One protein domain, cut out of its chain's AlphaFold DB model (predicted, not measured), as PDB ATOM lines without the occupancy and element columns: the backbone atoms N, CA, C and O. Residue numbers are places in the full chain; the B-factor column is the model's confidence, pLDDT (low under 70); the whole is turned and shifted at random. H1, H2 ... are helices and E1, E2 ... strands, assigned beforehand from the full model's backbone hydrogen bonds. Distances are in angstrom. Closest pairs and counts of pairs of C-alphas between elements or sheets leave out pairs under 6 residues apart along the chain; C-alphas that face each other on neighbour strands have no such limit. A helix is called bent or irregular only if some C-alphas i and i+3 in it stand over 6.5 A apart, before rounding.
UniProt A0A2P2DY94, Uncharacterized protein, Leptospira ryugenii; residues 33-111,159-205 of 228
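This is residues 33 to 111 and 159 to 205 of the 228 residues of an uncharacterized protein of Leptospira ryugenii (UniProt A0A2P2DY94). A sheet of four strands is covered on one face by a long helix, H1, whose first arm H1a runs slantwise over the inner strands E2 and E4, while its second arm H1b goes on nearly straight past E1 to the short last helix, H6. Two short helices, H2 and H3, follow H1b off the sheet and lie farthest out; H4 and H5 come close to H1a near Glu 75. In the printed part there are 126 residues, with six named helices and four named strands in the order E1 E2 H1 H2 H3 H4 H5 E3 E4 H6, and the class is mixed, helices and strands. The sheet has the order E1 E2 E4 E3 and is all antiparallel. The whole is only just loose, close to compact, with a radius of gyration of the C-alphas of 17.1 A and an elongated outline of 57 by 34 by 24 A.

E1, residues 37 to 39, and E2, residues 43 to 51, form a hairpin, antiparallel at 161 degrees, with N 38 and O 45 3.0 A apart. E2 is also the antiparallel neighbour of E4, residues 188 to 196, at 164 degrees; N 44 and O 195 are 2.8 A apart. E3, residues 177 to 182, forms a hairpin with E4, antiparallel at 154 degrees, with N 179 and O 192 2.8 A apart. The sheet is twisted, its C-alphas lying up to 4.2 A off the best plane. H1, residues 59 to 88, was assigned as one helix by its hydrogen bonds but is bent: C-alphas 77 and 80 are 6.7 A apart. Its arms H1a, residues 59 to 77, and H1b, residues 80 to 88, stand at a shallow tilt of 20 degrees. H1a is on the sheet, at a height over the sheet of 7.4 A, over E2 and E4, and runs slantwise to the strands, at 53 degrees to E4 on the local plane. The closest C-alphas of H1a and E2 are those of Val 48 and Ala 70, 6.0 A. H1a, H1b and H5, residues 170 to 175, are on one face of the sheet: two layers, helices on one face of a sheet. H1b touches H6, residues 200 to 205, at a steep tilt of 67 degrees; their closest C-alphas are those of His 86 and Leu 205, 5.5 A. H6 only grazes the sheet, with residues 200 to 204. H2, residues 95 to 100, is close to H1b but not clearly touching: the closest C-alphas, of Arg 87 and Tyr 99, are 7.6 A apart. H3, residues 103 to 111, is close to H2 but not clearly touching, with Tyr 99 and Gly 105 the closest C-alphas, 5.5 A. H4, residues 160 to 168, is apart from H3 and about perpendicular to H1a, at 87 degrees. Every O i to N i+4 pair is within hydrogen-bond range in H1b, H2, H3, H5 and H6, against 13 of 15 in H1a and 4 of 5 in H4.

E1 begins at C-alpha 37, (145.309, 361.059, 289.324). E2 is 26.7 A long, H1a 25.9 A, H1b 12.5 A, H3 12.0 A, H4 13.2 A, E3 15.1 A and E4 26.2 A. H1a begins at C-alpha 59, (143.823, 384.445, 304.649). H6 ends at C-alpha 205, (137.672, 345.380, 292.502).

The C-alphas of Glu 56 and Gly 93, the two farthest apart, are 57.9 A from each other. Residues 112 to 158 are not printed; across this cut C-alphas 111 and 159 are 15.0 A apart. Of the links that are printed whole, none is long. The mean pLDDT of the printed part is 83.5; it is under 70 in residues 34 to 37, 91 to 111 and 159 to 161.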
ATOM      1  N   GLU A  33     154.169 364.629 291.873       70.50
ATOM      2  CA  GLU A  33     153.169 365.558 292.415       70.50
ATOM      3  C   GLU A  33     152.357 366.266 291.316       70.50
ATOM      4  O   GLU A  33     151.414 366.999 291.620       70.50
ATOM      5  N   SER A  34     152.729 366.079 290.044       65.75
ATOM      6  CA  SER A  34     152.128 366.766 288.897       65.75
ATOM      7  C   SER A  34     150.918 366.048 288.304       65.75
ATOM      8  O   SER A  34     150.056 366.724 287.744       65.75
ATOM      9  N   ASP A  35     150.828 364.723 288.433       65.50
ATOM     10  CA  ASP A  35     149.753 363.945 287.808       65.50
ATOM     11  C   ASP A  35     148.387 364.179 288.473       65.50
ATOM     12  O   ASP A  35     148.261 364.218 289.702       65.50
ATOM     13  N   GLU A  36     147.344 364.297 287.643       66.12
ATOM     14  CA  GLU A  36     145.972 364.617 288.066       66.12
ATOM     15  C   GLU A  36     145.293 363.463 288.822       66.12
ATOM     16  O   GLU A  36     144.488 363.701 289.726       66.12
ATOM     17  N   GLY A  37     145.680 362.221 288.530       69.44
ATOM     18  CA  GLY A  37     145.309 361.059 289.324       69.44
ATOM     19  C   GLY A  37     145.767 359.734 288.719       69.44
ATOM     20  O   GLY A  37     145.875 359.597 287.504       69.44
ATOM     21  N   PHE A  38     146.062 358.760 289.578       77.12
ATOM     22  CA  PHE A  38     146.545 357.432 289.192       77.12
ATOM     23  C   PHE A  38     146.189 356.409 290.270       77.12
ATOM     24  O   PHE A  38     146.296 356.705 291.462       77.12
ATOM     25  N   ILE A  39     145.808 355.200 289.844       77.62
ATOM     26  CA  ILE A  39     145.632 354.038 290.715       77.62
ATOM     27  C   ILE A  39     146.599 352.914 290.330       77.62
ATOM     28  O   ILE A  39     146.708 352.523 289.172       77.62
ATOM     29  N   SER A  40     147.286 352.384 291.335       82.19
ATOM     30  CA  SER A  40     148.164 351.220 291.269       82.19
ATOM     31  C   SER A  40     147.668 350.110 292.190       82.19
ATOM     32  O   SER A  40     146.672 350.258 292.898       82.19
ATOM     33  N   ARG A  41     148.441 349.019 292.272       83.62
ATOM     34  CA  ARG A  41     148.196 347.896 293.187       83.62
ATOM     35  C   ARG A  41     148.039 348.329 294.641       83.62
ATOM     36  O   ARG A  41     147.185 347.782 295.328       83.62
ATOM     37  N   GLU A  42     148.841 349.288 295.101       87.12
ATOM     38  CA  GLU A  42     148.893 349.686 296.518       87.12
ATOM     39  C   GLU A  42     148.819 351.197 296.755       87.12
ATOM     40  O   GLU A  42     148.910 351.660 297.891       87.12
ATOM     41  N   PHE A  43     148.672 351.977 295.689       89.31
ATOM     42  CA  PHE A  43     148.808 353.424 295.735       89.31
ATOM     43  C   PHE A  43     147.725 354.089 294.902       89.31
ATOM     44  O   PHE A  43     147.484 353.692 293.764       89.31
ATOM     45  N   PHE A  44     147.110 355.124 295.454       91.88
ATOM     46  CA  PHE A  44     146.257 356.042 294.725       91.88
ATOM     47  C   PHE A  44     146.638 357.478 295.046       91.88
ATOM     48  O   PHE A  44     146.905 357.815 296.203       91.88
ATOM     49  N   GLN A  45     146.600 358.326 294.027       91.94
ATOM     50  CA  GLN A  45     146.773 359.762 294.157       91.94
ATOM     51  C   GLN A  45     145.718 360.484 293.331       91.94
ATOM     52  O   GLN A  45     145.389 360.046 292.233       91.94
ATOM     53  N   VAL A  46     145.232 361.611 293.847       92.69
ATOM     54  CA  VAL A  46     144.414 362.560 293.091       92.69
ATOM     55  C   VAL A  46     144.792 363.984 293.473       92.69
ATOM     56  O   VAL A  46     144.905 364.318 294.662       92.69
ATOM     57  N   LYS A  47     144.990 364.827 292.460       93.50
ATOM     58  CA  LYS A  47     145.218 366.260 292.633       93.50
ATOM     59  C   LYS A  47     143.891 366.994 292.477       93.50
ATOM     60  O   LYS A  47     143.219 366.897 291.456       93.50
ATOM     61  N   VAL A  48     143.516 367.751 293.499       94.00
ATOM     62  CA  VAL A  48     142.259 368.497 293.550       94.00
ATOM     63  C   VAL A  48     142.561 369.983 293.475       94.00
ATOM     64  O   VAL A  48     143.150 370.551 294.393       94.00
ATOM     65  N   GLU A  49     142.132 370.621 292.391       93.94
ATOM     66  CA  GLU A  49     142.182 372.075 292.243       93.94
ATOM     67  C   GLU A  49     140.809 372.688 292.529       93.94
ATOM     68  O   GLU A  49     139.799 372.325 291.920       93.94
ATOM     69  N   VAL A  50     140.772 373.651 293.448       94.19
ATOM     70  CA  VAL A  50     139.573 374.430 293.777       94.19
ATOM     71  C   VAL A  50     139.844 375.919 293.584       94.19
ATOM     72  O   VAL A  50     140.970 376.365 293.806       94.19
ATOM     73  N   PRO A  51     138.847 376.711 293.159       92.56
ATOM     74  CA  PRO A  51     139.021 378.152 293.034       92.56
ATOM     75  C   PRO A  51     139.310 378.779 294.402       92.56
ATOM     76  O   PRO A  51     138.694 378.413 295.405       92.56
ATOM     77  N   TYR A  52     140.240 379.734 294.429       89.44
ATOM     78  CA  TYR A  52     140.488 380.541 295.618       89.44
ATOM     79  C   TYR A  52     139.274 381.460 295.845       89.44
ATOM     80  O   TYR A  52     138.793 382.069 294.885       89.44
ATOM     81  N   PRO A  53     138.728 381.558 297.069       86.44
ATOM     82  CA  PRO A  53     137.577 382.415 297.322       86.44
ATOM     83  C   PRO A  53     137.955 383.887 297.098       86.44
ATOM     84  O   PRO A  53     138.858 384.405 297.747       86.44
ATOM     85  N   ASN A  54     137.241 384.565 296.196       74.56
ATOM     86  CA  ASN A  54     137.462 385.981 295.854       74.56
ATOM     87  C   ASN A  54     136.854 386.965 296.873       74.56
ATOM     88  O   ASN A  54     136.861 388.171 296.643       74.56
ATOM     89  N   LEU A  55     136.269 386.461 297.961       74.06
ATOM     90  CA  LEU A  55     135.692 387.291 299.016       74.06
ATOM     91  C   LEU A  55     136.798 387.822 299.939       74.06
ATOM     92  O   LEU A  55     137.821 387.159 300.107       74.06
ATOM     93  N   GLU A  56     136.563 388.976 300.574       73.31
ATOM     94  CA  GLU A  56     137.428 389.609 301.592       73.31
ATOM     95  C   GLU A  56     137.478 388.800 302.908       73.31
ATOM     96  O   GLU A  56     137.238 389.296 304.005       73.31
ATOM     97  N   LEU A  57     137.750 387.504 302.804       80.12
ATOM     98  CA  LEU A  57     137.978 386.620 303.932       80.12
ATOM     99  C   LEU A  57     139.422 386.767 304.404       80.12
ATOM    100  O   LEU A  57     140.349 386.978 303.614       80.12
ATOM    101  N   SER A  58     139.631 386.601 305.709       84.25
ATOM    102  CA  SER A  58     140.990 386.505 306.241       84.25
ATOM    103  C   SER A  58     141.728 385.334 305.579       84.25
ATOM    104  O   SER A  58     141.140 384.286 305.311       84.25
ATOM    105  N   GLY A  59     143.040 385.471 305.351       83.88
ATOM    106  CA  GLY A  59     143.823 384.445 304.649       83.88
ATOM    107  C   GLY A  59     143.706 383.042 305.264       83.88
ATOM    108  O   GLY A  59     143.759 382.047 304.548       83.88
ATOM    109  N   ARG A  60     143.476 382.945 306.581       88.75
ATOM    110  CA  ARG A  60     143.206 381.675 307.268       88.75
ATOM    111  C   ARG A  60     141.841 381.087 306.893       88.75
ATOM    112  O   ARG A  60     141.777 379.916 306.532       88.75
ATOM    113  N   GLN A  61     140.780 381.889 306.932       90.56
ATOM    114  CA  GLN A  61     139.429 381.445 306.567       90.56
ATOM    115  C   GLN A  61     139.348 381.020 305.096       90.56
ATOM    116  O   GLN A  61     138.713 380.015 304.776       90.56
ATOM    117  N   SER A  62     140.042 381.728 304.201       89.62
ATOM    118  CA  SER A  62     140.131 381.344 302.787       89.62
ATOM    119  C   SER A  62     140.781 379.973 302.596       89.62
ATOM    120  O   SER A  62     140.280 379.155 301.824       89.62
ATOM    121  N   ARG A  63     141.859 379.680 303.337       91.12
ATOM    122  CA  ARG A  63     142.534 378.371 303.300       91.12
ATOM    123  C   ARG A  63     141.644 377.250 303.825       91.12
ATOM    124  O   ARG A  63     141.574 376.199 303.190       91.12
ATOM    125  N   GLU A  64     140.947 377.487 304.936       92.69
ATOM    126  CA  GLU A  64     139.990 376.538 305.521       92.69
ATOM    127  C   GLU A  64     138.835 376.247 304.548       92.69
ATOM    128  O   GLU A  64     138.485 375.087 304.333       92.69
ATOM    129  N   THR A  65     138.324 377.277 303.868       92.25
ATOM    130  CA  THR A  65     137.270 377.150 302.848       92.25
ATOM    131  C   THR A  65     137.760 376.353 301.635       92.25
ATOM    132  O   THR A  65     137.096 375.416 301.194       92.25
ATOM    133  N   CYS A  66     138.951 376.671 301.114       93.62
ATOM    134  CA  CYS A  66     139.589 375.896 300.048       93.62
ATOM    135  C   CYS A  66     139.738 374.423 300.437       93.62
ATOM    136  O   CYS A  66     139.409 373.537 299.652       93.62
ATOM    137  N   LYS A  67     140.191 374.157 301.666       94.44
ATOM    138  CA  LYS A  67     140.368 372.799 302.174       94.44
ATOM    139  C   LYS A  67     139.039 372.050 302.209       94.44
ATOM    140  O   LYS A  67     138.952 370.969 301.641       94.44
ATOM    141  N   GLN A  68     137.992 372.633 302.789       93.81
ATOM    142  CA  GLN A  68     136.657 372.022 302.820       93.81
ATOM    143  C   GLN A  68     136.133 371.705 301.413       93.81
ATOM    144  O   GLN A  68     135.700 370.583 301.154       93.81
ATOM    145  N   ASN A  69     136.252 372.651 300.478       92.69
ATOM    146  CA  ASN A  69     135.847 372.437 299.089       92.69
ATOM    147  C   ASN A  69     136.649 371.316 298.420       92.69
ATOM    148  O   ASN A  69     136.090 370.522 297.665       92.69
ATOM    149  N   ALA A  70     137.946 371.217 298.708       94.69
ATOM    150  CA  ALA A  70     138.781 370.151 298.176       94.69
ATOM    151  C   ALA A  70     138.387 368.774 298.733       94.69
ATOM    152  O   ALA A  70     138.353 367.805 297.980       94.69
ATOM    153  N   PHE A  71     138.014 368.689 300.015       92.88
ATOM    154  CA  PHE A  71     137.498 367.452 300.611       92.88
ATOM    155  C   PHE A  71     136.187 366.989 299.973       92.88
ATOM    156  O   PHE A  71     136.007 365.789 299.804       92.88
ATOM    157  N   LEU A  72     135.305 367.910 299.584       90.31
ATOM    158  CA  LEU A  72     134.079 367.563 298.859       90.31
ATOM    159  C   LEU A  72     134.377 367.131 297.419       90.31
ATOM    160  O   LEU A  72     133.779 366.195 296.896       90.31
ATOM    161  N   LYS A  73     135.330 367.803 296.770       92.25
ATOM    162  CA  LYS A  73     135.638 367.584 295.357       92.25
ATOM    163  C   LYS A  73     136.513 366.358 295.096       92.25
ATOM    164  O   LYS A  73     136.480 365.819 293.992       92.25
ATOM    165  N   LYS A  74     137.267 365.883 296.097       93.19
ATOM    166  CA  LYS A  74     138.115 364.688 295.952       93.19
ATOM    167  C   LYS A  74     137.303 363.463 295.534       93.19
ATOM    168  O   LYS A  74     137.772 362.691 294.711       93.19
ATOM    169  N   GLU A  75     136.096 363.297 296.080       92.69
ATOM    170  CA  GLU A  75     135.252 362.124 295.829       92.69
ATOM    171  C   GLU A  75     134.739 362.130 294.387       92.69
ATOM    172  O   GLU A  75     134.821 361.120 293.694       92.69
ATOM    173  N   GLU A  76     134.298 363.298 293.907       89.94
ATOM    174  CA  GLU A  76     133.873 363.504 292.518       89.94
ATOM    175  C   GLU A  76     135.000 363.196 291.524       89.94
ATOM    176  O   GLU A  76     134.759 362.537 290.514       89.94
ATOM    177  N   LEU A  77     136.226 363.646 291.812       90.50
ATOM    178  CA  LEU A  77     137.377 363.454 290.925       90.50
ATOM    179  C   LEU A  77     137.950 362.036 290.975       90.50
ATOM    180  O   LEU A  77     138.412 361.533 289.957       90.50
ATOM    181  N   ALA A  78     137.921 361.383 292.136       91.31
ATOM    182  CA  ALA A  78     138.475 360.043 292.303       91.31
ATOM    183  C   ALA A  78     137.532 358.939 291.800       91.31
ATOM    184  O   ALA A  78     138.001 357.918 291.302       91.31
ATOM    185  N   LEU A  79     136.213 359.143 291.883       90.62
ATOM    186  CA  LEU A  79     135.213 358.160 291.465       90.62
ATOM    187  C   LEU A  79     135.413 357.567 290.051       90.62
ATOM    188  O   LEU A  79     135.335 356.342 289.940       90.62
ATOM    189  N   PRO A  80     135.664 358.341 288.972       87.25
ATOM    190  CA  PRO A  80     135.844 357.764 287.637       87.25
ATOM    191  C   PRO A  80     136.985 356.743 287.574       87.25
ATOM    192  O   PRO A  80     136.810 355.694 286.962       87.25
ATOM    193  N   PHE A  81     138.095 356.981 288.279       88.38
ATOM    194  CA  PHE A  81     139.210 356.031 288.337       88.38
ATOM    195  C   PHE A  81     138.798 354.702 288.985       88.38
ATOM    196  O   PHE A  81     139.203 353.638 288.528       88.38
ATOM    197  N   LEU A  82     137.957 354.743 290.022       89.88
ATOM    198  CA  LEU A  82     137.457 353.533 290.689       89.88
ATOM    199  C   LEU A  82     136.516 352.733 289.785       89.88
ATOM    200  O   LEU A  82     136.571 351.503 289.748       89.88
ATOM    201  N   LEU A  83     135.668 353.429 289.028       86.75
ATOM    202  CA  LEU A  83     134.763 352.795 288.072       86.75
ATOM    203  C   LEU A  83     135.519 352.197 286.877       86.75
ATOM    204  O   LEU A  83     135.154 351.117 286.411       86.75
ATOM    205  N   ASP A  84     136.585 352.852 286.413       84.50
ATOM    206  CA  ASP A  84     137.452 352.319 285.358       84.50
ATOM    207  C   ASP A  84     138.149 351.024 285.798       84.50
ATOM    208  O   ASP A  84     138.188 350.062 285.031       84.50
ATOM    209  N   VAL A  85     138.589 350.938 287.055       85.00
ATOM    210  CA  VAL A  85     139.156 349.704 287.625       85.00
ATOM    211  C   VAL A  85     138.137 348.565 287.630       85.00
ATOM    212  O   VAL A  85     138.440 347.464 287.175       85.00
ATOM    213  N   HIS A  86     136.886 348.814 288.028       82.12
ATOM    214  CA  HIS A  86     135.834 347.797 287.887       82.12
ATOM    215  C   HIS A  86     135.598 347.384 286.436       82.12
ATOM    216  O   HIS A  86     135.324 346.219 286.157       82.12
ATOM    217  N   ARG A  87     135.701 348.323 285.496       77.12
ATOM    218  CA  ARG A  87     135.529 348.034 284.074       77.12
ATOM    219  C   ARG A  87     136.631 347.128 283.531       77.12
ATOM    220  O   ARG A  87     136.346 346.316 282.652       77.12
ATOM    221  N   GLU A  88     137.859 347.244 284.031       77.94
ATOM    222  CA  GLU A  88     138.982 346.388 283.623       77.94
ATOM    223  C   GLU A  88     138.691 344.893 283.826       77.94
ATOM    224  O   GLU A  88     139.121 344.085 283.001       77.94
ATOM    225  N   GLN A  89     137.855 344.521 284.806       72.31
ATOM    226  CA  GLN A  89     137.409 343.129 284.993       72.31
ATOM    227  C   GLN A  89     136.682 342.557 283.773       72.31
ATOM    228  O   GLN A  89     136.732 341.356 283.524       72.31
ATOM    229  N   TYR A  90     136.014 343.411 283.003       70.50
ATOM    230  CA  TYR A  90     135.165 343.010 281.888       70.50
ATOM    231  C   TYR A  90     135.846 343.151 280.521       70.50
ATOM    232  O   TYR A  90     135.204 342.951 279.492       70.50
ATOM    233  N   GLN A  91     137.131 343.516 280.474       67.44
ATOM    234  CA  GLN A  91     137.848 343.724 279.208       67.44
ATOM    235  C   GLN A  91     138.249 342.422 278.499       67.44
ATOM    236  O   GLN A  91     138.675 342.469 277.346       67.44
ATOM    237  N   TRP A  92     138.097 341.266 279.151       67.00
ATOM    238  CA  TRP A  92     138.581 339.980 278.652       67.00
ATOM    239  C   TRP A  92     137.443 338.956 278.517       67.00
ATOM    240  O   TRP A  92     136.559 338.879 279.370       67.00
ATOM    241  N   GLY A  93     137.482 338.150 277.449       68.69
ATOM    242  CA  GLY A  93     136.508 337.078 277.187       68.69
ATOM    243  C   GLY A  93     135.063 337.575 277.038       68.69
ATOM    244  O   GLY A  93     134.823 338.643 276.475       68.69
ATOM    245  N   ASP A  94     134.108 336.825 277.598       62.38
ATOM    246  CA  ASP A  94     132.666 337.151 277.603       62.38
ATOM    247  C   ASP A  94     132.311 338.359 278.505       62.38
ATOM    248  O   ASP A  94     131.149 338.769 278.633       62.38
ATOM    249  N   GLY A  95     133.319 338.970 279.139       63.06
ATOM    250  CA  GLY A  95     133.171 340.160 279.970       63.06
ATOM    251  C   GLY A  95     132.588 341.348 279.204       63.06
ATOM    252  O   GLY A  95     131.789 342.094 279.769       63.06
ATOM    253  N   PHE A  96     132.889 341.489 277.907       63.88
ATOM    254  CA  PHE A  96     132.414 342.623 277.107       63.88
ATOM    255  C   PHE A  96     130.886 342.627 276.943       63.88
ATOM    256  O   PHE A  96     130.248 343.665 277.138       63.88
ATOM    257  N   GLU A  97     130.280 341.472 276.650       65.12
ATOM    258  CA  GLU A  97     128.819 341.341 276.569       65.12
ATOM    259  C   GLU A  97     128.156 341.564 277.928       65.12
ATOM    260  O   GLU A  97     127.097 342.190 278.019       65.12
ATOM    261  N   THR A  98     128.798 341.091 278.996       67.19
ATOM    262  CA  THR A  98     128.320 341.281 280.369       67.19
ATOM    263  C   THR A  98     128.341 342.762 280.750       67.19
ATOM    264  O   THR A  98     127.349 343.282 281.258       67.19
ATOM    265  N   TYR A  99     129.417 343.480 280.417       67.50
ATOM    266  CA  TYR A  99     129.539 344.918 280.648       67.50
ATOM    267  C   TYR A  99     128.550 345.736 279.814       67.50
ATOM    268  O   TYR A  99     127.951 346.676 280.336       67.50
ATOM    269  N   ALA A 100     128.316 345.370 278.550       66.06
ATOM    270  CA  ALA A 100     127.338 346.038 277.688       66.06
ATOM    271  C   ALA A 100     125.894 345.943 278.225       66.06
ATOM    272  O   ALA A 100     125.066 346.812 277.944       66.06
ATOM    273  N   LYS A 101     125.591 344.917 279.033       68.50
ATOM    274  CA  LYS A 101     124.302 344.761 279.729       68.50
ATOM    275  C   LYS A 101     124.188 345.626 280.993       68.50
ATOM    276  O   LYS A 101     123.077 345.826 281.484       68.50
ATOM    277  N   THR A 102     125.296 346.179 281.495       67.25
ATOM    278  CA  THR A 102     125.283 347.061 282.673       67.25
ATOM    279  C   THR A 102     124.813 348.475 282.343       67.25
ATOM    280  O   THR A 102     125.018 348.965 281.229       67.25
ATOM    281  N   LYS A 103     124.225 349.191 283.317       65.06
ATOM    282  CA  LYS A 103     123.828 350.596 283.092       65.06
ATOM    283  C   LYS A 103     125.033 351.505 282.848       65.06
ATOM    284  O   LYS A 103     124.894 352.478 282.116       65.06
ATOM    285  N   ILE A 104     126.204 351.178 283.402       66.12
ATOM    286  CA  ILE A 104     127.463 351.900 283.151       66.12
ATOM    287  C   ILE A 104     127.881 351.736 281.682       66.12
ATOM    288  O   ILE A 104     128.156 352.723 280.997       66.12
ATOM    289  N   GLY A 105     127.870 350.498 281.174       61.22
ATOM    290  CA  GLY A 105     128.149 350.211 279.767       61.22
ATOM    291  C   GLY A 105     127.169 350.908 278.823       61.22
ATOM    292  O   GLY A 105     127.589 351.535 277.850       61.22
ATOM    293  N   GLN A 106     125.876 350.885 279.151       65.94
ATOM    294  CA  GLN A 106     124.832 351.528 278.348       65.94
ATOM    295  C   GLN A 106     124.880 353.057 278.389       65.94
ATOM    296  O   GLN A 106     124.772 353.680 277.337       65.94
ATOM    297  N   ALA A 107     125.104 353.677 279.555       63.50
ATOM    298  CA  ALA A 107     125.221 355.131 279.676       63.50
ATOM    299  C   ALA A 107     126.318 355.687 278.757       63.50
ATOM    300  O   ALA A 107     126.137 356.725 278.121       63.50
ATOM    301  N   ARG A 108     127.427 354.952 278.612       63.66
ATOM    302  CA  ARG A 108     128.514 355.326 277.705       63.66
ATOM    303  C   ARG A 108     128.148 355.134 276.235       63.66
ATOM    304  O   ARG A 108     128.470 356.000 275.431       63.66
ATOM    305  N   LEU A 109     127.454 354.050 275.882       61.75
ATOM    306  CA  LEU A 109     126.942 353.852 274.519       61.75
ATOM    307  C   LEU A 109     125.988 354.988 274.119       61.75
ATOM    308  O   LEU A 109     126.104 355.524 273.019       61.75
ATOM    309  N   SER A 110     125.115 355.423 275.031       58.97
ATOM    310  CA  SER A 110     124.229 356.572 274.821       58.97
ATOM    311  C   SER A 110     124.998 357.893 274.705       58.97
ATOM    312  O   SER A 110     124.683 358.724 273.853       58.97
ATOM    313  N   GLN A 111     126.050 358.087 275.505       57.97
ATOM    314  CA  GLN A 111     126.898 359.279 275.427       57.97
ATOM    315  C   GLN A 111     127.698 359.321 274.113       57.97
ATOM    316  O   GLN A 111     127.759 360.368 273.473       57.97
ATOM    317  N   PRO A 159     124.993 363.840 290.222       64.25
ATOM    318  CA  PRO A 159     123.948 362.960 289.714       64.25
ATOM    319  C   PRO A 159     123.625 361.890 290.755       64.25
ATOM    320  O   PRO A 159     124.536 361.342 291.370       64.25
ATOM    321  N   GLU A 160     122.348 361.601 290.993       62.81
ATOM    322  CA  GLU A 160     121.918 360.712 292.084       62.81
ATOM    323  C   GLU A 160     122.609 359.334 292.040       62.81
ATOM    324  O   GLU A 160     122.945 358.764 293.077       62.81
ATOM    325  N   GLN A 161     122.938 358.860 290.836       64.56
ATOM    326  CA  GLN A 161     123.741 357.656 290.606       64.56
ATOM    327  C   GLN A 161     125.152 357.752 291.212       64.56
ATOM    328  O   GLN A 161     125.620 356.801 291.832       64.56
ATOM    329  N   ASN A 162     125.810 358.909 291.113       75.25
ATOM    330  CA  ASN A 162     127.144 359.126 291.672       75.25
ATOM    331  C   ASN A 162     127.132 359.065 293.200       75.25
ATOM    332  O   ASN A 162     128.096 358.590 293.789       75.25
ATOM    333  N   LYS A 163     126.036 359.474 293.854       82.00
ATOM    334  CA  LYS A 163     125.921 359.371 295.318       82.00
ATOM    335  C   LYS A 163     125.937 357.919 295.794       82.00
ATOM    336  O   LYS A 163     126.596 357.618 296.784       82.00
ATOM    337  N   GLN A 164     125.256 357.022 295.083       83.00
ATOM    338  CA  GLN A 164     125.219 355.597 295.431       83.00
ATOM    339  C   GLN A 164     126.592 354.931 295.239       83.00
ATOM    340  O   GLN A 164     127.022 354.137 296.078       83.00
ATOM    341  N   TYR A 165     127.327 355.297 294.181       85.31
ATOM    342  CA  TYR A 165     128.707 354.834 294.017       85.31
ATOM    343  C   TYR A 165     129.634 355.389 295.097       85.31
ATOM    344  O   TYR A 165     130.425 354.636 295.661       85.31
ATOM    345  N   ILE A 166     129.507 356.674 295.439       87.62
ATOM    346  CA  ILE A 166     130.331 357.284 296.488       87.62
ATOM    347  C   ILE A 166     130.154 356.567 297.823       87.62
ATOM    348  O   ILE A 166     131.137 356.278 298.499       87.62
ATOM    349  N   GLN A 167     128.915 356.222 298.176       89.56
ATOM    350  CA  GLN A 167     128.625 355.453 299.386       89.56
ATOM    351  C   GLN A 167     129.294 354.073 299.372       89.56
ATOM    352  O   GLN A 167     129.848 353.657 300.387       89.56
ATOM    353  N   SER A 168     129.301 353.396 298.221       90.62
ATOM    354  CA  SER A 168     129.930 352.075 298.063       90.62
ATOM    355  C   SER A 168     131.448 352.145 298.275       90.62
ATOM    356  O   SER A 168     132.037 351.295 298.938       90.62
ATOM    357  N   PHE A 169     132.074 353.227 297.805       93.62
ATOM    358  CA  PHE A 169     133.496 353.514 298.006       93.62
ATOM    359  C   PHE A 169     133.791 354.346 299.264       93.62
ATOM    360  O   PHE A 169     134.874 354.918 299.389       93.62
ATOM    361  N   GLY A 170     132.876 354.399 300.239       93.31
ATOM    362  CA  GLY A 170     133.068 355.186 301.460       93.31
ATOM    363  C   GLY A 170     134.358 354.826 302.207       93.31
ATOM    364  O   GLY A 170     135.090 355.717 302.639       93.31
ATOM    365  N   TRP A 171     134.699 353.533 302.270       94.44
ATOM    366  CA  TRP A 171     135.948 353.053 302.875       94.44
ATOM    367  C   TRP A 171     137.192 353.640 302.192       94.44
ATOM    368  O   TRP A 171     138.177 353.963 302.858       94.44
ATOM    369  N   PHE A 172     137.143 353.806 300.868       95.31
ATOM    370  CA  PHE A 172     138.244 354.320 300.065       95.31
ATOM    371  C   PHE A 172     138.453 355.802 300.370       95.31
ATOM    372  O   PHE A 172     139.544 356.208 300.769       95.31
ATOM    373  N   PHE A 173     137.392 356.608 300.275       94.44
ATOM    374  CA  PHE A 173     137.484 358.054 300.486       94.44
ATOM    375  C   PHE A 173     137.819 358.435 301.927       94.44
ATOM    376  O   PHE A 173     138.509 359.437 302.141       94.44
ATOM    377  N   GLN A 174     137.372 357.645 302.907       93.50
ATOM    378  CA  GLN A 174     137.721 357.826 304.318       93.50
ATOM    379  C   GLN A 174     139.192 357.509 304.604       93.50
ATOM    380  O   GLN A 174     139.797 358.155 305.454       93.50
ATOM    381  N   SER A 175     139.774 356.553 303.878       94.44
ATOM    382  CA  SER A 175     141.173 356.149 304.062       94.44
ATOM    383  C   SER A 175     142.164 357.099 303.381       94.44
ATOM    384  O   SER A 175     143.358 357.068 303.674       94.44
ATOM    385  N   MET A 176     141.693 357.954 302.469       94.19
ATOM    386  CA  MET A 176     142.532 358.960 301.821       94.19
ATOM    387  C   MET A 176     142.991 360.029 302.813       94.19
ATOM    388  O   MET A 176     142.169 360.703 303.440       94.19
ATOM    389  N   PHE A 177     144.298 360.272 302.861       94.31
ATOM    390  CA  PHE A 177     144.887 361.351 303.642       94.31
ATOM    391  C   PHE A 177     145.359 362.495 302.744       94.31
ATOM    392  O   PHE A 177     145.693 362.321 301.570       94.31
ATOM    393  N   LEU A 178     145.365 363.699 303.309       95.38
ATOM    394  CA  LEU A 178     145.893 364.886 302.654       95.38
ATOM    395  C   LEU A 178     147.419 364.885 302.777       95.38
ATOM    396  O   LEU A 178     147.944 364.956 303.884       95.38
ATOM    397  N   TYR A 179     148.114 364.783 301.648       93.50
ATOM    398  CA  TYR A 179     149.575 364.734 301.591       93.50
ATOM    399  C   TYR A 179     150.195 366.127 301.460       93.50
ATOM    400  O   TYR A 179     151.172 366.430 302.140       93.50
ATOM    401  N   LYS A 180     149.630 366.985 300.599       93.44
ATOM    402  CA  LYS A 180     150.171 368.324 300.331       93.44
ATOM    403  C   LYS A 180     149.070 369.343 300.077       93.44
ATOM    404  O   LYS A 180     148.063 369.035 299.440       93.44
ATOM    405  N   GLU A 181     149.301 370.560 300.553       94.62
ATOM    406  CA  GLU A 181     148.478 371.743 300.307       94.62
ATOM    407  C   GLU A 181     149.338 372.783 299.573       94.62
ATOM    408  O   GLU A 181     150.471 373.047 299.980       94.62
ATOM    409  N   ASP A 182     148.817 373.369 298.499       92.69
ATOM    410  CA  ASP A 182     149.472 374.432 297.741       92.69
ATOM    411  C   ASP A 182     148.515 375.618 297.549       92.69
ATOM    412  O   ASP A 182     147.425 375.505 296.985       92.69
ATOM    413  N   TYR A 183     148.959 376.773 298.041       91.12
ATOM    414  CA  TYR A 183     148.251 378.053 298.011       91.12
ATOM    415  C   TYR A 183     149.031 379.121 297.234       91.12
ATOM    416  O   TYR A 183     148.778 380.313 297.392       91.12
ATOM    417  N   SER A 184     150.021 378.713 296.436       89.75
ATOM    418  CA  SER A 184     150.911 379.637 295.725       89.75
ATOM    419  C   SER A 184     150.178 380.430 294.638       89.75
ATOM    420  O   SER A 184     150.579 381.542 294.294       89.75
ATOM    421  N   SER A 185     149.085 379.879 294.099       87.81
ATOM    422  CA  SER A 185     148.258 380.559 293.107       87.81
ATOM    423  C   SER A 185     147.248 381.505 293.759       87.81
ATOM    424  O   SER A 185     146.551 381.160 294.708       87.81
ATOM    425  N   LYS A 186     147.110 382.702 293.179       86.19
ATOM    426  CA  LYS A 186     146.110 383.700 293.595       86.19
ATOM    427  C   LYS A 186     144.681 383.326 293.194       86.19
ATOM    428  O   LYS A 186     143.739 383.925 293.695       86.19
ATOM    429  N   THR A 187     144.518 382.386 292.264       89.31
ATOM    430  CA  THR A 187     143.214 382.037 291.676       89.31
ATOM    431  C   THR A 187     142.732 380.650 292.074       89.31
ATOM    432  O   THR A 187     141.547 380.350 291.928       89.31
ATOM    433  N   LYS A 188     143.628 379.791 292.568       93.19
ATOM    434  CA  LYS A 188     143.334 378.392 292.878       93.19
ATOM    435  C   LYS A 188     144.107 377.922 294.105       93.19
ATOM    436  O   LYS A 188     145.243 378.326 294.317       93.19
ATOM    437  N   CYS A 189     143.507 377.003 294.841       93.56
ATOM    438  CA  CYS A 189     144.173 376.168 295.831       93.56
ATOM    439  C   CYS A 189     144.308 374.755 295.252       93.56
ATOM    440  O   CYS A 189     143.349 374.248 294.661       93.56
ATOM    441  N   ALA A 190     145.460 374.113 295.429       94.25
ATOM    442  CA  ALA A 190     145.684 372.733 295.012       94.25
ATOM    443  C   ALA A 190     145.945 371.836 296.225       94.25
ATOM    444  O   ALA A 190     146.650 372.208 297.161       94.25
ATOM    445  N   PHE A 191     145.362 370.643 296.205       95.31
ATOM    446  CA  PHE A 191     145.458 369.665 297.282       95.31
ATOM    447  C   PHE A 191     145.801 368.305 296.697       95.31
ATOM    448  O   PHE A 191     145.151 367.856 295.755       95.31
ATOM    449  N   LEU A 192     146.805 367.643 297.261       93.44
ATOM    450  CA  LEU A 192     147.198 366.302 296.851       93.44
ATOM    451  C   LEU A 192     146.716 365.306 297.897       93.44
ATOM    452  O   LEU A 192     147.197 365.315 299.032       93.44
ATOM    453  N   PHE A 193     145.767 364.456 297.521       95.44
ATOM    454  CA  PHE A 193     145.294 363.379 298.379       95.44
ATOM    455  C   PHE A 193     145.909 362.058 297.941       95.44
ATOM    456  O   PHE A 193     146.021 361.786 296.744       95.44
ATOM    457  N   ARG A 194     146.288 361.236 298.918       93.38
ATOM    458  CA  ARG A 194     146.889 359.923 298.692       93.38
ATOM    459  C   ARG A 194     146.177 358.855 299.507       93.38
ATOM    460  O   ARG A 194     145.668 359.119 300.594       93.38
ATOM    461  N   LEU A 195     146.170 357.643 298.978       94.00
ATOM    462  CA  LEU A 195     145.797 356.435 299.698       94.00
ATOM    463  C   LEU A 195     146.856 355.377 299.416       94.00
ATOM    464  O   LEU A 195     147.087 355.012 298.267       94.00
ATOM    465  N   ILE A 196     147.509 354.914 300.476       91.19
ATOM    466  CA  ILE A 196     148.549 353.892 300.408       91.19
ATOM    467  C   ILE A 196     148.064 352.713 301.234       91.19
ATOM    468  O   ILE A 196     147.908 352.825 302.448       91.19
ATOM    469  N   GLN A 197     147.766 351.601 300.572       91.06
ATOM    470  CA  GLN A 197     147.190 350.439 301.229       91.06
ATOM    471  C   GLN A 197     147.536 349.163 300.472       91.06
ATOM    472  O   GLN A 197     147.416 349.101 299.254       91.06
ATOM    473  N   LYS A 198     147.888 348.104 301.203       90.56
ATOM    474  CA  LYS A 198     148.129 346.788 300.607       90.56
ATOM    475  C   LYS A 198     146.886 346.272 299.877       90.56
ATOM    476  O   LYS A 198     145.779 346.330 300.426       90.56
ATOM    477  N   ASN A 199     147.096 345.721 298.679       88.69
ATOM    478  CA  ASN A 199     146.048 345.195 297.797       88.69
ATOM    479  C   ASN A 199     144.925 346.221 297.546       88.69
ATOM    480  O   ASN A 199     143.744 345.876 297.561       88.69
ATOM    481  N   LEU A 200     145.280 347.500 297.383       90.38
ATOM    482  CA  LEU A 200     144.323 348.573 297.124       90.38
ATOM    483  C   LEU A 200     143.477 348.271 295.888       90.38
ATOM    484  O   LEU A 200     142.254 348.316 295.967       90.38
ATOM    485  N   TYR A 201     144.135 347.929 294.780       88.56
ATOM    486  CA  TYR A 201     143.466 347.641 293.514       88.56
ATOM    487  C   TYR A 201     142.474 346.476 293.655       88.56
ATOM    488  O   TYR A 201     141.307 346.614 293.297       88.56
ATOM    489  N   ASP A 202     142.885 345.372 294.286       89.38
ATOM    490  CA  ASP A 202     142.009 344.213 294.504       89.38
ATOM    491  C   ASP A 202     140.819 344.542 295.413       89.38
ATOM    492  O   ASP A 202     139.712 344.057 295.197       89.38
ATOM    493  N   LYS A 203     141.013 345.390 296.428       91.69
ATOM    494  CA  LYS A 203     139.914 345.839 297.294       91.69
ATOM    495  C   LYS A 203     138.927 346.738 296.561       91.69
ATOM    496  O   LYS A 203     137.727 346.642 296.815       91.69
ATOM    497  N   VAL A 204     139.408 347.596 295.657       91.12
ATOM    498  CA  VAL A 204     138.528 348.367 294.770       91.12
ATOM    499  C   VAL A 204     137.711 347.393 293.930       91.12
ATOM    500  O   VAL A 204     136.493 347.448 293.991       91.12
ATOM    501  N   LEU A 205     138.350 346.415 293.286       87.94
ATOM    502  CA  LEU A 205     137.672 345.380 292.502       87.94
ATOM    503  C   LEU A 205     136.621 344.564 293.270       87.94
ATOM    504  O   LEU A 205     135.618 344.151 292.691       87.94
TER     505      LEU A 205